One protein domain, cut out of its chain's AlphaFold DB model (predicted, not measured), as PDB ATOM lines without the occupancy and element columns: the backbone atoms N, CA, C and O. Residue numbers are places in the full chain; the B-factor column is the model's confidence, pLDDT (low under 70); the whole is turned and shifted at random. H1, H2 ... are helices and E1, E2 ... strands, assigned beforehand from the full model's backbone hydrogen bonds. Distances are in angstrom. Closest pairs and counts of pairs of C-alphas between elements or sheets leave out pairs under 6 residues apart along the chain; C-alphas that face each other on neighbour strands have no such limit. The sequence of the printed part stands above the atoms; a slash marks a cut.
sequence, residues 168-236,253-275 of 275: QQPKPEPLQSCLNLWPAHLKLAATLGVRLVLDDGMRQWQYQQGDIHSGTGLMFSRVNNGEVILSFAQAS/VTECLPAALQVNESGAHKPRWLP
ATOM      1  N   GLN A 168     155.384 182.206  75.878       43.66
ATOM      2  CA  GLN A 168     156.293 181.333  76.581       43.66
ATOM      3  C   GLN A 168     155.513 180.030  76.576       43.66
ATOM      4  O   GLN A 168     154.598 179.856  77.375       43.66
ATOM      5  N   GLN A 169     155.775 179.180  75.571       39.66
ATOM      6  CA  GLN A 169     155.452 177.778  75.681       39.66
ATOM      7  C   GLN A 169     155.933 177.472  77.090       39.66
ATOM      8  O   GLN A 169     157.112 177.772  77.347       39.66
ATOM      9  N   PRO A 170     155.052 177.045  78.017       42.12
ATOM     10  CA  PRO A 170     155.537 176.508  79.272       42.12
ATOM     11  C   PRO A 170     156.618 175.554  78.823       42.12
ATOM     12  O   PRO A 170     156.341 174.680  77.998       42.12
ATOM     13  N   LYS A 171     157.866 175.914  79.146       42.00
ATOM     14  CA  LYS A 171     159.060 175.273  78.606       42.00
ATOM     15  C   LYS A 171     158.757 173.803  78.814       42.00
ATOM     16  O   LYS A 171     158.578 173.492  79.990       42.00
ATOM     17  N   PRO A 172     158.506 172.999  77.754       46.31
ATOM     18  CA  PRO A 172     157.843 171.719  77.931       46.31
ATOM     19  C   PRO A 172     158.664 171.019  78.985       46.31
ATOM     20  O   PRO A 172     159.866 170.831  78.768       46.31
ATOM     21  N   GLU A 173     158.082 170.821  80.174       55.50
ATOM     22  CA  GLU A 173     158.803 170.097  81.202       55.50
ATOM     23  C   GLU A 173     159.128 168.785  80.511       55.50
ATOM     24  O   GLU A 173     158.215 168.165  79.956       55.50
ATOM     25  N   PRO A 174     160.421 168.460  80.350       59.47
ATOM     26  CA  PRO A 174     160.797 167.337  79.526       59.47
ATOM     27  C   PRO A 174     160.090 166.129  80.118       59.47
ATOM     28  O   PRO A 174     160.368 165.751  81.259       59.47
ATOM     29  N   LEU A 175     159.124 165.595  79.361       62.69
ATOM     30  CA  LEU A 175     158.372 164.418  79.757       62.69
ATOM     31  C   LEU A 175     159.403 163.373  80.154       62.69
ATOM     32  O   LEU A 175     160.321 163.054  79.392       62.69
ATOM     33  N   GLN A 176     159.311 162.910  81.393       75.75
ATOM     34  CA  GLN A 176     160.289 161.969  81.901       75.75
ATOM     35  C   GLN A 176     160.170 160.657  81.121       75.75
ATOM     36  O   GLN A 176     159.096 160.286  80.647       75.75
ATOM     37  N   SER A 177     161.287 159.955  80.960       81.00
ATOM     38  CA  SER A 177     161.292 158.638  80.321       81.00
ATOM     39  C   SER A 177     160.425 157.664  81.119       81.00
ATOM     40  O   SER A 177     160.530 157.627  82.346       81.00
ATOM     41  N   CYS A 178     159.630 156.822  80.452       82.50
ATOM     42  CA  CYS A 178     158.882 155.753  81.124       82.50
ATOM     43  C   CYS A 178     159.803 154.767  81.877       82.50
ATOM     44  O   CYS A 178     159.337 154.070  82.774       82.50
ATOM     45  N   LEU A 179     161.115 154.749  81.590       84.62
ATOM     46  CA  LEU A 179     162.104 154.017  82.396       84.62
ATOM     47  C   LEU A 179     162.214 154.539  83.834       84.62
ATOM     48  O   LEU A 179     162.515 153.757  84.727       84.62
ATOM     49  N   ASN A 180     161.938 155.821  84.087       84.12
ATOM     50  CA  ASN A 180     161.970 156.377  85.446       84.12
ATOM     51  C   ASN A 180     160.827 155.838  86.316       84.12
ATOM     52  O   ASN A 180     160.942 155.810  87.538       84.12
ATOM     53  N   LEU A 181     159.731 155.417  85.683       81.44
ATOM     54  CA  LEU A 181     158.603 154.755  86.336       81.44
ATOM     55  C   LEU A 181     158.799 153.234  86.408       81.44
ATOM     56  O   LEU A 181     158.022 152.542  87.063       81.44
ATOM     57  N   TRP A 182     159.821 152.700  85.731       87.62
ATOM     58  CA  TRP A 182     160.093 151.273  85.710       87.62
ATOM     59  C   TRP A 182     160.820 150.832  86.992       87.62
ATOM     60  O   TRP A 182     161.854 151.406  87.341       87.62
ATOM     61  N   PRO A 183     160.336 149.803  87.709       86.38
ATOM     62  CA  PRO A 183     160.965 149.362  88.941       86.38
ATOM     63  C   PRO A 183     162.349 148.773  88.666       86.38
ATOM     64  O   PRO A 183     162.479 147.794  87.938       86.38
ATOM     65  N   ALA A 184     163.385 149.320  89.303       85.50
ATOM     66  CA  ALA A 184     164.778 148.917  89.073       85.50
ATOM     67  C   ALA A 184     165.081 147.438  89.397       85.50
ATOM     68  O   ALA A 184     166.070 146.888  88.912       85.50
ATOM     69  N   HIS A 185     164.248 146.796  90.224       85.56
ATOM     70  CA  HIS A 185     164.372 145.372  90.539       85.56
ATOM     71  C   HIS A 185     163.844 144.472  89.414       85.56
ATOM     72  O   HIS A 185     164.340 143.362  89.275       85.56
ATOM     73  N   LEU A 186     162.899 144.946  88.591       87.38
ATOM     74  CA  LEU A 186     162.327 144.180  87.484       87.38
ATOM     75  C   LEU A 186     163.178 144.318  86.226       87.38
ATOM     76  O   LEU A 186     163.348 145.407  85.673       87.38
ATOM     77  N   LYS A 187     163.664 143.189  85.725       87.06
ATOM     78  CA  LYS A 187     164.488 143.101  84.520       87.06
ATOM     79  C   LYS A 187     163.745 142.349  83.427       87.06
ATOM     80  O   LYS A 187     163.040 141.382  83.701       87.06
ATOM     81  N   LEU A 188     163.939 142.763  82.176       84.31
ATOM     82  CA  LEU A 188     163.504 141.980  81.025       84.31
ATOM     83  C   LEU A 188     164.439 140.777  80.875       84.31
ATOM     84  O   LEU A 188     165.620 140.933  80.564       84.31
ATOM     85  N   ALA A 189     163.915 139.583  81.133       82.00
ATOM     86  CA  ALA A 189     164.672 138.339  81.064       82.00
ATOM     87  C   ALA A 189     164.699 137.773  79.642       82.00
ATOM     88  O   ALA A 189     165.722 137.252  79.203       82.00
ATOM     89  N   ALA A 190     163.579 137.874  78.915       77.69
ATOM     90  CA  ALA A 190     163.480 137.389  77.543       77.69
ATOM     91  C   ALA A 190     162.278 137.959  76.780       77.69
ATOM     92  O   ALA A 190     161.294 138.402  77.368       77.69
ATOM     93  N   THR A 191     162.340 137.846  75.455       78.94
ATOM     94  CA  THR A 191     161.269 138.181  74.506       78.94
ATOM     95  C   THR A 191     161.178 137.099  73.432       78.94
ATOM     96  O   THR A 191     162.214 136.612  72.974       78.94
ATOM     97  N   LEU A 192     159.973 136.749  72.989       79.00
ATOM     98  CA  LEU A 192     159.747 135.839  71.866       79.00
ATOM     99  C   LEU A 192     158.460 136.224  71.129       79.00
ATOM    100  O   LEU A 192     157.356 136.036  71.649       79.00
ATOM    101  N   GLY A 193     158.593 136.734  69.904       79.81
ATOM    102  CA  GLY A 193     157.451 137.255  69.151       79.81
ATOM    103  C   GLY A 193     156.773 138.387  69.923       79.81
ATOM    104  O   GLY A 193     157.423 139.359  70.282       79.81
ATOM    105  N   VAL A 194     155.482 138.236  70.225       81.50
ATOM    106  CA  VAL A 194     154.704 139.216  71.009       81.50
ATOM    107  C   VAL A 194     154.777 138.996  72.524       81.50
ATOM    108  O   VAL A 194     154.097 139.693  73.265       81.50
ATOM    109  N   ARG A 195     155.537 138.005  73.006       81.25
ATOM    110  CA  ARG A 195     155.600 137.630  74.428       81.25
ATOM    111  C   ARG A 195     156.895 138.100  75.069       81.25
ATOM    112  O   ARG A 195     157.941 138.115  74.422       81.25
ATOM    113  N   LEU A 196     156.838 138.402  76.359       85.69
ATOM    114  CA  LEU A 196     157.985 138.811  77.159       85.69
ATOM    115  C   LEU A 196     157.939 138.201  78.564       85.69
ATOM    116  O   LEU A 196     156.882 137.814  79.067       85.69
ATOM    117  N   VAL A 197     159.109 138.117  79.191       83.69
ATOM    118  CA  VAL A 197     159.277 137.631  80.562       83.69
ATOM    119  C   VAL A 197     160.026 138.676  81.370       83.69
ATOM    120  O   VAL A 197     161.111 139.106  80.973       83.69
ATOM    121  N   LEU A 198     159.451 139.050  82.508       86.81
ATOM    122  CA  LEU A 198     160.088 139.894  83.512       86.81
ATOM    123  C   LEU A 198     160.535 139.046  84.697       86.81
ATOM    124  O   LEU A 198     159.857 138.082  85.050       86.81
ATOM    125  N   ASP A 199     161.648 139.428  85.310       83.62
ATOM    126  CA  ASP A 199     162.251 138.735  86.448       83.62
ATOM    127  C   ASP A 199     162.740 139.756  87.485       83.62
ATOM    128  O   ASP A 199     163.374 140.750  87.116       83.62
ATOM    129  N   ASP A 200     162.442 139.535  88.765       87.75
ATOM    130  CA  ASP A 200     162.982 140.320  89.889       87.75
ATOM    131  C   ASP A 200     164.143 139.626  90.629       87.75
ATOM    132  O   ASP A 200     164.662 140.151  91.616       87.75
ATOM    133  N   GLY A 201     164.558 138.445  90.163       80.81
ATOM    134  CA  GLY A 201     165.529 137.560  90.803       80.81
ATOM    135  C   GLY A 201     164.904 136.492  91.706       80.81
ATOM    136  O   GLY A 201     165.613 135.581  92.135       80.81
ATOM    137  N   MET A 202     163.601 136.566  91.997       81.94
ATOM    138  CA  MET A 202     162.866 135.572  92.790       81.94
ATOM    139  C   MET A 202     161.640 135.003  92.072       81.94
ATOM    140  O   MET A 202     161.254 133.857  92.316       81.94
ATOM    141  N   ARG A 203     160.988 135.796  91.225       81.25
ATOM    142  CA  ARG A 203     159.745 135.473  90.534       81.25
ATOM    143  C   ARG A 203     159.825 135.915  89.086       81.25
ATOM    144  O   ARG A 203     160.404 136.941  88.751       81.25
ATOM    145  N   GLN A 204     159.162 135.132  88.243       83.31
ATOM    146  CA  GLN A 204     159.025 135.428  86.828       83.31
ATOM    147  C   GLN A 204     157.570 135.700  86.491       83.31
ATOM    148  O   GLN A 204     156.678 134.930  86.856       83.31
ATOM    149  N   TRP A 205     157.352 136.774  85.745       86.06
ATOM    150  CA  TRP A 205     156.050 137.154  85.222       86.06
ATOM    151  C   TRP A 205     156.082 137.143  83.707       86.06
ATOM    152  O   TRP A 205     157.073 137.518  83.080       86.06
ATOM    153  N   GLN A 206     154.987 136.684  83.121       86.19
ATOM    154  CA  GLN A 206     154.839 136.532  81.683       86.19
ATOM    155  C   GLN A 206     153.802 137.536  81.210       86.19
ATOM    156  O   GLN A 206     152.709 137.593  81.768       86.19
ATOM    157  N   TYR A 207     154.163 138.299  80.186       86.94
ATOM    158  CA  TYR A 207     153.296 139.289  79.565       86.94
ATOM    159  C   TYR A 207     153.321 139.124  78.049       86.94
ATOM    160  O   TYR A 207     154.214 138.492  77.473       86.94
ATOM    161  N   GLN A 208     152.341 139.721  77.394       86.19
ATOM    162  CA  GLN A 208     152.279 139.878  75.949       86.19
ATOM    163  C   GLN A 208     152.158 141.358  75.570       86.19
ATOM    164  O   GLN A 208     151.854 142.221  76.392       86.19
ATOM    165  N   GLN A 209     152.429 141.660  74.304       83.75
ATOM    166  CA  GLN A 209     152.244 142.989  73.745       83.75
ATOM    167  C   GLN A 209     150.804 143.472  73.976       83.75
ATOM    168  O   GLN A 209     149.851 142.751  73.687       83.75
ATOM    169  N   GLY A 210     150.663 144.704  74.461       75.44
ATOM    170  CA  GLY A 210     149.385 145.310  74.839       75.44
ATOM    171  C   GLY A 210     149.002 145.112  76.306       75.44
ATOM    172  O   GLY A 210     148.145 145.844  76.793       75.44
ATOM    173  N   ASP A 211     149.654 144.200  77.035       80.25
ATOM    174  CA  ASP A 211     149.409 144.063  78.470       80.25
ATOM    175  C   ASP A 211     149.908 145.298  79.234       80.25
ATOM    176  O   ASP A 211     150.869 145.967  78.836       80.25
ATOM    177  N   ILE A 212     149.263 145.566  80.369       84.44
ATOM    178  CA  ILE A 212     149.594 146.661  81.279       84.44
ATOM    179  C   ILE A 212     150.210 146.073  82.548       84.44
ATOM    180  O   ILE A 212     149.638 145.190  83.191       84.44
ATOM    181  N   HIS A 213     151.376 146.578  82.942       83.19
ATOM    182  CA  HIS A 213     152.003 146.208  84.201       83.19
ATOM    183  C   HIS A 213     151.246 146.846  85.375       83.19
ATOM    184  O   HIS A 213     151.271 148.064  85.569       83.19
ATOM    185  N   SER A 214     150.588 146.017  86.186       78.06
ATOM    186  CA  SER A 214     149.679 146.448  87.258       78.06
ATOM    187  C   SER A 214     150.320 147.357  88.312       78.06
ATOM    188  O   SER A 214     149.630 148.186  88.895       78.06
ATOM    189  N   GLY A 215     151.630 147.235  88.548       76.94
ATOM    190  CA  GLY A 215     152.343 148.065  89.524       76.94
ATOM    191  C   GLY A 215     152.750 149.453  89.017       76.94
ATOM    192  O   GLY A 215     153.075 150.311  89.829       76.94
ATOM    193  N   THR A 216     152.769 149.679  87.700       81.00
ATOM    194  CA  THR A 216     153.289 150.929  87.100       81.00
ATOM    195  C   THR A 216     152.307 151.609  86.155       81.00
ATOM    196  O   THR A 216     152.522 152.761  85.797       81.00
ATOM    197  N   GLY A 217     151.259 150.909  85.708       77.25
ATOM    198  CA  GLY A 217     150.339 151.405  84.680       77.25
ATOM    199  C   GLY A 217     150.967 151.515  83.285       77.25
ATOM    200  O   GLY A 217     150.353 152.071  82.376       77.25
ATOM    201  N   LEU A 218     152.185 150.998  83.089       81.06
ATOM    202  CA  LEU A 218     152.873 151.029  81.800       81.06
ATOM    203  C   LEU A 218     152.421 149.861  80.923       81.06
ATOM    204  O   LEU A 218     152.385 148.716  81.370       81.06
ATOM    205  N   MET A 219     152.122 150.155  79.662       84.81
ATOM    206  CA  MET A 219     151.778 149.184  78.630       84.81
ATOM    207  C   MET A 219     153.018 148.737  77.853       84.81
ATOM    208  O   MET A 219     153.871 149.550  77.483       84.81
ATOM    209  N   PHE A 220     153.070 147.451  77.515       84.31
ATOM    210  CA  PHE A 220     154.062 146.887  76.599       84.31
ATOM    211  C   PHE A 220     153.630 147.105  75.140       84.31
ATOM    212  O   PHE A 220     153.086 146.210  74.494       84.31
ATOM    213  N   SER A 221     153.832 148.314  74.613       79.75
ATOM    214  CA  SER A 221     153.321 148.723  73.288       79.75
ATOM    215  C   SER A 221     153.900 147.954  72.101       79.75
ATOM    216  O   SER A 221     153.210 147.736  71.103       79.75
ATOM    217  N   ARG A 222     155.171 147.552  72.184       83.25
ATOM    218  CA  ARG A 222     155.870 146.819  71.125       83.25
ATOM    219  C   ARG A 222     156.885 145.872  71.738       83.25
ATOM    220  O   ARG A 222     157.672 146.288  72.582       83.25
ATOM    221  N   VAL A 223     156.880 144.627  71.277       80.75
ATOM    222  CA  VAL A 223     157.838 143.598  71.683       80.75
ATOM    223  C   VAL A 223     158.643 143.198  70.452       80.75
ATOM    224  O   VAL A 223     158.080 142.755  69.455       80.75
ATOM    225  N   ASN A 224     159.954 143.389  70.526       79.62
ATOM    226  CA  ASN A 224     160.931 142.964  69.532       79.62
ATOM    227  C   ASN A 224     161.866 141.921  70.165       79.62
ATOM    228  O   ASN A 224     161.929 141.773  71.384       79.62
ATOM    229  N   ASN A 225     162.634 141.206  69.342       78.62
ATOM    230  CA  ASN A 225     163.639 140.271  69.847       78.62
ATOM    231  C   ASN A 225     164.755 141.029  70.587       78.62
ATOM    232  O   ASN A 225     165.617 141.629  69.952       78.62
ATOM    233  N   GLY A 226     164.746 140.968  71.917       74.06
ATOM    234  CA  GLY A 226     165.729 141.593  72.799       74.06
ATOM    235  C   GLY A 226     165.279 142.919  73.414       74.06
ATOM    236  O   GLY A 226     166.007 143.474  74.237       74.06
ATOM    237  N   GLU A 227     164.101 143.431  73.055       82.00
ATOM    238  CA  GLU A 227     163.684 144.790  73.404       82.00
ATOM    239  C   GLU A 227     162.162 144.909  73.532       82.00
ATOM    240  O   GLU A 227     161.407 144.376  72.719       82.00
ATOM    241  N   VAL A 228     161.700 145.660  74.530       82.00
ATOM    242  CA  VAL A 228     160.287 145.999  74.720       82.00
ATOM    243  C   VAL A 228     160.135 147.507  74.870       82.00
ATOM    244  O   VAL A 228     160.838 148.126  75.662       82.00
ATOM    245  N   ILE A 229     159.186 148.101  74.148       82.00
ATOM    246  CA  ILE A 229     158.849 149.520  74.282       82.00
ATOM    247  C   ILE A 229     157.752 149.689  75.331       82.00
ATOM    248  O   ILE A 229     156.612 149.252  75.141       82.00
ATOM    249  N   LEU A 230     158.103 150.367  76.418       80.50
ATOM    250  CA  LEU A 230     157.188 150.794  77.468       80.50
ATOM    251  C   LEU A 230     156.511 152.095  77.047       80.50
ATOM    252  O   LEU A 230     157.185 153.037  76.635       80.50
ATOM    253  N   SER A 231     155.194 152.162  77.183       82.44
ATOM    254  CA  SER A 231     154.403 153.369  76.932       82.44
ATOM    255  C   SER A 231     153.387 153.578  78.042       82.44
ATOM    256  O   SER A 231     152.925 152.612  78.648       82.44
ATOM    257  N   PHE A 232     152.968 154.816  78.267       77.88
ATOM    258  CA  PHE A 232     151.854 155.092  79.165       77.88
ATOM    259  C   PHE A 232     150.539 154.528  78.592       77.88
ATOM    260  O   PHE A 232     150.218 154.778  77.428       77.88
ATOM    261  N   ALA A 233     149.793 153.753  79.384       65.44
ATOM    262  CA  ALA A 233     148.457 153.304  79.010       65.44
ATOM    263  C   ALA A 233     147.463 154.432  79.312       65.44
ATOM    264  O   ALA A 233     147.064 154.626  80.459       65.44
ATOM    265  N   GLN A 234     147.078 155.208  78.298       56.22
ATOM    266  CA  GLN A 234     145.976 156.148  78.458       56.22
ATOM    267  C   GLN A 234     144.720 155.319  78.738       56.22
ATOM    268  O   GLN A 234     144.364 154.461  77.931       56.22
ATOM    269  N   ALA A 235     144.085 155.521  79.895       45.19
ATOM    270  CA  ALA A 235     142.780 154.936  80.153       45.19
ATOM    271  C   ALA A 235     141.833 155.480  79.079       45.19
ATOM    272  O   ALA A 235     141.417 156.636  79.148       45.19
ATOM    273  N   SER A 236     141.556 154.691  78.040       35.25
ATOM    274  CA  SER A 236     140.494 155.033  77.110       35.25
ATOM    275  C   SER A 236     139.208 155.042  77.921       35.25
ATOM    276  O   SER A 236     138.887 154.044  78.571       35.25
ATOM    277  N   VAL A 253     148.534 161.055  87.102       46.03
ATOM    278  CA  VAL A 253     148.656 160.562  85.726       46.03
ATOM    279  C   VAL A 253     149.812 161.331  85.092       46.03
ATOM    280  O   VAL A 253     149.612 162.395  84.513       46.03
ATOM    281  N   THR A 254     151.043 160.855  85.271       56.22
ATOM    282  CA  THR A 254     152.204 161.452  84.603       56.22
ATOM    283  C   THR A 254     152.381 160.779  83.249       56.22
ATOM    284  O   THR A 254     152.826 159.634  83.171       56.22
ATOM    285  N   GLU A 255     152.035 161.486  82.175       66.12
ATOM    286  CA  GLU A 255     152.445 161.091  80.828       66.12
ATOM    287  C   GLU A 255     153.983 160.964  80.783       66.12
ATOM    288  O   GLU A 255     154.705 161.773  81.373       66.12
ATOM    289  N   CYS A 256     154.504 159.925  80.125       71.81
ATOM    290  CA  CYS A 256     155.943 159.661  80.019       71.81
ATOM    291  C   CYS A 256     156.354 159.381  78.571       71.81
ATOM    292  O   CYS A 256     155.561 158.876  77.771       71.81
ATOM    293  N   LEU A 257     157.603 159.705  78.224       77.25
ATOM    294  CA  LEU A 257     158.149 159.390  76.903       77.25
ATOM    295  C   LEU A 257     158.365 157.880  76.770       77.25
ATOM    296  O   LEU A 257     159.006 157.297  77.655       77.25
ATOM    297  N   PRO A 258     157.903 157.256  75.668       81.56
ATOM    298  CA  PRO A 258     158.135 155.846  75.418       81.56
ATOM    299  C   PRO A 258     159.613 155.500  75.513       81.56
ATOM    300  O   PRO A 258     160.469 156.238  75.022       81.56
ATOM    301  N   ALA A 259     159.911 154.372  76.142       82.00
ATOM    302  CA  ALA A 259     161.284 153.999  76.424       82.00
ATOM    303  C   ALA A 259     161.512 152.502  76.240       82.00
ATOM    304  O   ALA A 259     160.634 151.682  76.509       82.00
ATOM    305  N   ALA A 260     162.705 152.166  75.762       83.00
ATOM    306  CA  ALA A 260     163.110 150.799  75.497       83.00
ATOM    307  C   ALA A 260     163.647 150.130  76.763       83.00
ATOM    308  O   ALA A 260     164.608 150.600  77.372       83.00
ATOM    309  N   LEU A 261     163.049 149.002  77.123       83.50
ATOM    310  CA  LEU A 261     163.581 148.059  78.089       83.50
ATOM    311  C   LEU A 261     164.302 146.951  77.315       83.50
ATOM    312  O   LEU A 261     163.690 146.268  76.496       83.50
ATOM    313  N   GLN A 262     165.600 146.785  77.555       86.25
ATOM    314  CA  GLN A 262     166.420 145.780  76.875       86.25
ATOM    315  C   GLN A 262     166.590 144.529  77.732       86.25
ATOM    316  O   GLN A 262     166.577 144.600  78.965       86.25
ATOM    317  N   VAL A 263     166.750 143.379  77.071       79.38
ATOM    318  CA  VAL A 263     167.052 142.119  77.753       79.38
ATOM    319  C   VAL A 263     168.376 142.267  78.485       79.38
ATOM    320  O   VAL A 263     169.386 142.666  77.907       79.38
ATOM    321  N   ASN A 264     168.378 141.936  79.772       67.94
ATOM    322  CA  ASN A 264     169.602 141.979  80.546       67.94
ATOM    323  C   ASN A 264     170.443 140.729  80.251       67.94
ATOM    324  O   ASN A 264     170.143 139.642  80.745       67.94
ATOM    325  N   GLU A 265     171.517 140.895  79.477       62.00
ATOM    326  CA  GLU A 265     172.439 139.816  79.094       62.00
ATOM    327  C   GLU A 265     173.044 139.084  80.306       62.00
ATOM    328  O   GLU A 265     173.332 137.892  80.228       62.00
ATOM    329  N   SER A 266     173.157 139.755  81.462       54.94
ATOM    330  CA  SER A 266     173.680 139.151  82.700       54.94
ATOM    331  C   SER A 266     172.715 138.173  83.390       54.94
ATOM    332  O   SER A 266     173.120 137.467  84.311       54.94
ATOM    333  N   GLY A 267     171.451 138.113  82.952       48.38
ATOM    334  CA  GLY A 267     170.399 137.262  83.519       48.38
ATOM    335  C   GLY A 267     169.554 136.538  82.472       48.38
ATOM    336  O   GLY A 267     168.462 136.081  82.796       48.38
ATOM    337  N   ALA A 268     170.029 136.437  81.224       48.59
ATOM    338  CA  ALA A 268     169.310 135.788  80.131       48.59
ATOM    339  C   ALA A 268     169.136 134.284  80.408       48.59
ATOM    340  O   ALA A 268     169.969 133.447  80.063       48.59
ATOM    341  N   HIS A 269     168.051 133.923  81.084       51.88
ATOM    342  CA  HIS A 269     167.611 132.543  81.212       51.88
ATOM    343  C   HIS A 269     166.754 132.211  79.998       51.88
ATOM    344  O   HIS A 269     165.887 132.999  79.625       51.88
ATOM    345  N   LYS A 270     166.985 131.044  79.377       48.28
ATOM    346  CA  LYS A 270     166.103 130.523  78.321       48.28
ATOM    347  C   LYS A 270     164.665 130.566  78.865       48.28
ATOM    348  O   LYS A 270     164.381 129.828  79.812       48.28
ATOM    349  N   PRO A 271     163.756 131.410  78.336       49.88
ATOM    350  CA  PRO A 271     162.364 131.381  78.759       49.88
ATOM    351  C   PRO A 271     161.828 129.966  78.573       49.88
ATOM    352  O   PRO A 271     162.115 129.320  77.569       49.88
ATOM    353  N   ARG A 272     161.008 129.506  79.522       46.53
ATOM    354  CA  ARG A 272     160.442 128.140  79.620       46.53
ATOM    355  C   ARG A 272     159.665 127.641  78.380       46.53
ATOM    356  O   ARG A 272     159.176 126.522  78.371       46.53
ATOM    357  N   TRP A 273     159.520 128.491  77.369       50.34
ATOM    358  CA  TRP A 273     158.747 128.320  76.143       50.34
ATOM    359  C   TRP A 273     159.650 128.155  74.911       50.34
ATOM    360  O   TRP A 273     159.147 127.900  73.820       50.34
ATOM    361  N   LEU A 274     160.965 128.346  75.062       38.91
ATOM    362  CA  LEU A 274     161.937 127.930  74.061       38.91
ATOM    363  C   LEU A 274     162.183 126.424  74.230       38.91
ATOM    364  O   LEU A 274     162.422 125.999  75.364       38.91
ATOM    365  N   PRO A 275     162.136 125.632  73.145       40.16
ATOM    366  CA  PRO A 275     162.580 124.244  73.179       40.16
ATOM    367  C   PRO A 275     164.065 124.107  73.575       40.16
ATOM    368  O   PRO A 275     164.871 125.068  73.425       40.16
TER     369      PRO A 275
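Overview. This is residues 168 to 236 and 253 to 275 of the 275 residues of an uncharacterized protein of Idiomarina sp. A28L (UniProt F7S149). This is a small sandwich of two three-stranded sheets, E1 E2 E3 and E4 E5 E6, face to face with their strands crossed at 79 degrees, and one short helix, H1, packs on the second sheet. Residues 168 to 173 stick out as a free tail, and the unnamed stretch 263 to 275 ends the chain; these two ends draw out the length. The printed part has 92 residues, with one named helix followed by six named strands; both sheets are antiparallel, in the orders E1 E2 E3 and E4 E5 E6. The class is mostly strand, though under half of the residues are in named elements. It is only just compact, close to loose, with a radius of gyration of the C-alphas of 14.2 A and spans of 57 by 28 by 22 A.

Along the chain. Start at Gln 168 and go along to C-alpha 178 at (158.882, 155.753, 81.124), where H1 begins, residues 178 to 181. Then find E1, residues 187 to 192, 15.3 A long; E2, residues 195 to 199, 13.8 A; and E3, residues 204 to 208, 13.6 A. E4, residues 218 to 224, and E5, residues 227 to 232, are 16.7 A each. E6, residues 259 to 262, 9.7 A, ends at C-alpha 262, (166.420, 145.780, 76.875).

Arrangement. Begin with E1, E2 and E3, a meander, each strand the antiparallel neighbour of the one before. In the hairpin E1 and E2, look for N 189 and O 197, 2.8 A apart and within hydrogen-bond range; in the hairpin E2 and E3, for N 196 and O 207, 2.9 A. In the other sheet, the hairpin E4 and E5 has N 219 and O 231 at 2.8 A, and E5 and E6 have N 261 and O 228 at 2.8 A. Residues 212 to 213 pair antiparallel with residues 218 to 219 of E4. Between the sheets, the closest C-alphas of E1 and E6 are those of Leu 188 and Gln 262, 6.3 A apart. E3 and E6 are apart. H1 is on the sheet E4 E5 E6 at a height over the sheet of 7.8 A, only just over E5, with 3 of its C-alphas falling on that strand; it is too short for an O i to N i+4 pair.

Size, cuts and confidence. The farthest C-alphas, those of Gln 168 and Pro 275, are 57.5 A apart. Residues 237 to 252 are not printed, and C-alphas 236 and 253 stand 13.1 A apart across this cut, in the link E5 to E6. Of the links printed whole, E3 to E4 is short and the others are tight. Look in the B-factor column for low confidence, under 70, at residues 168 to 175, 233 to 236, 253 to 255 and 264 to 275; the mean pLDDT of the printed part is 72.8.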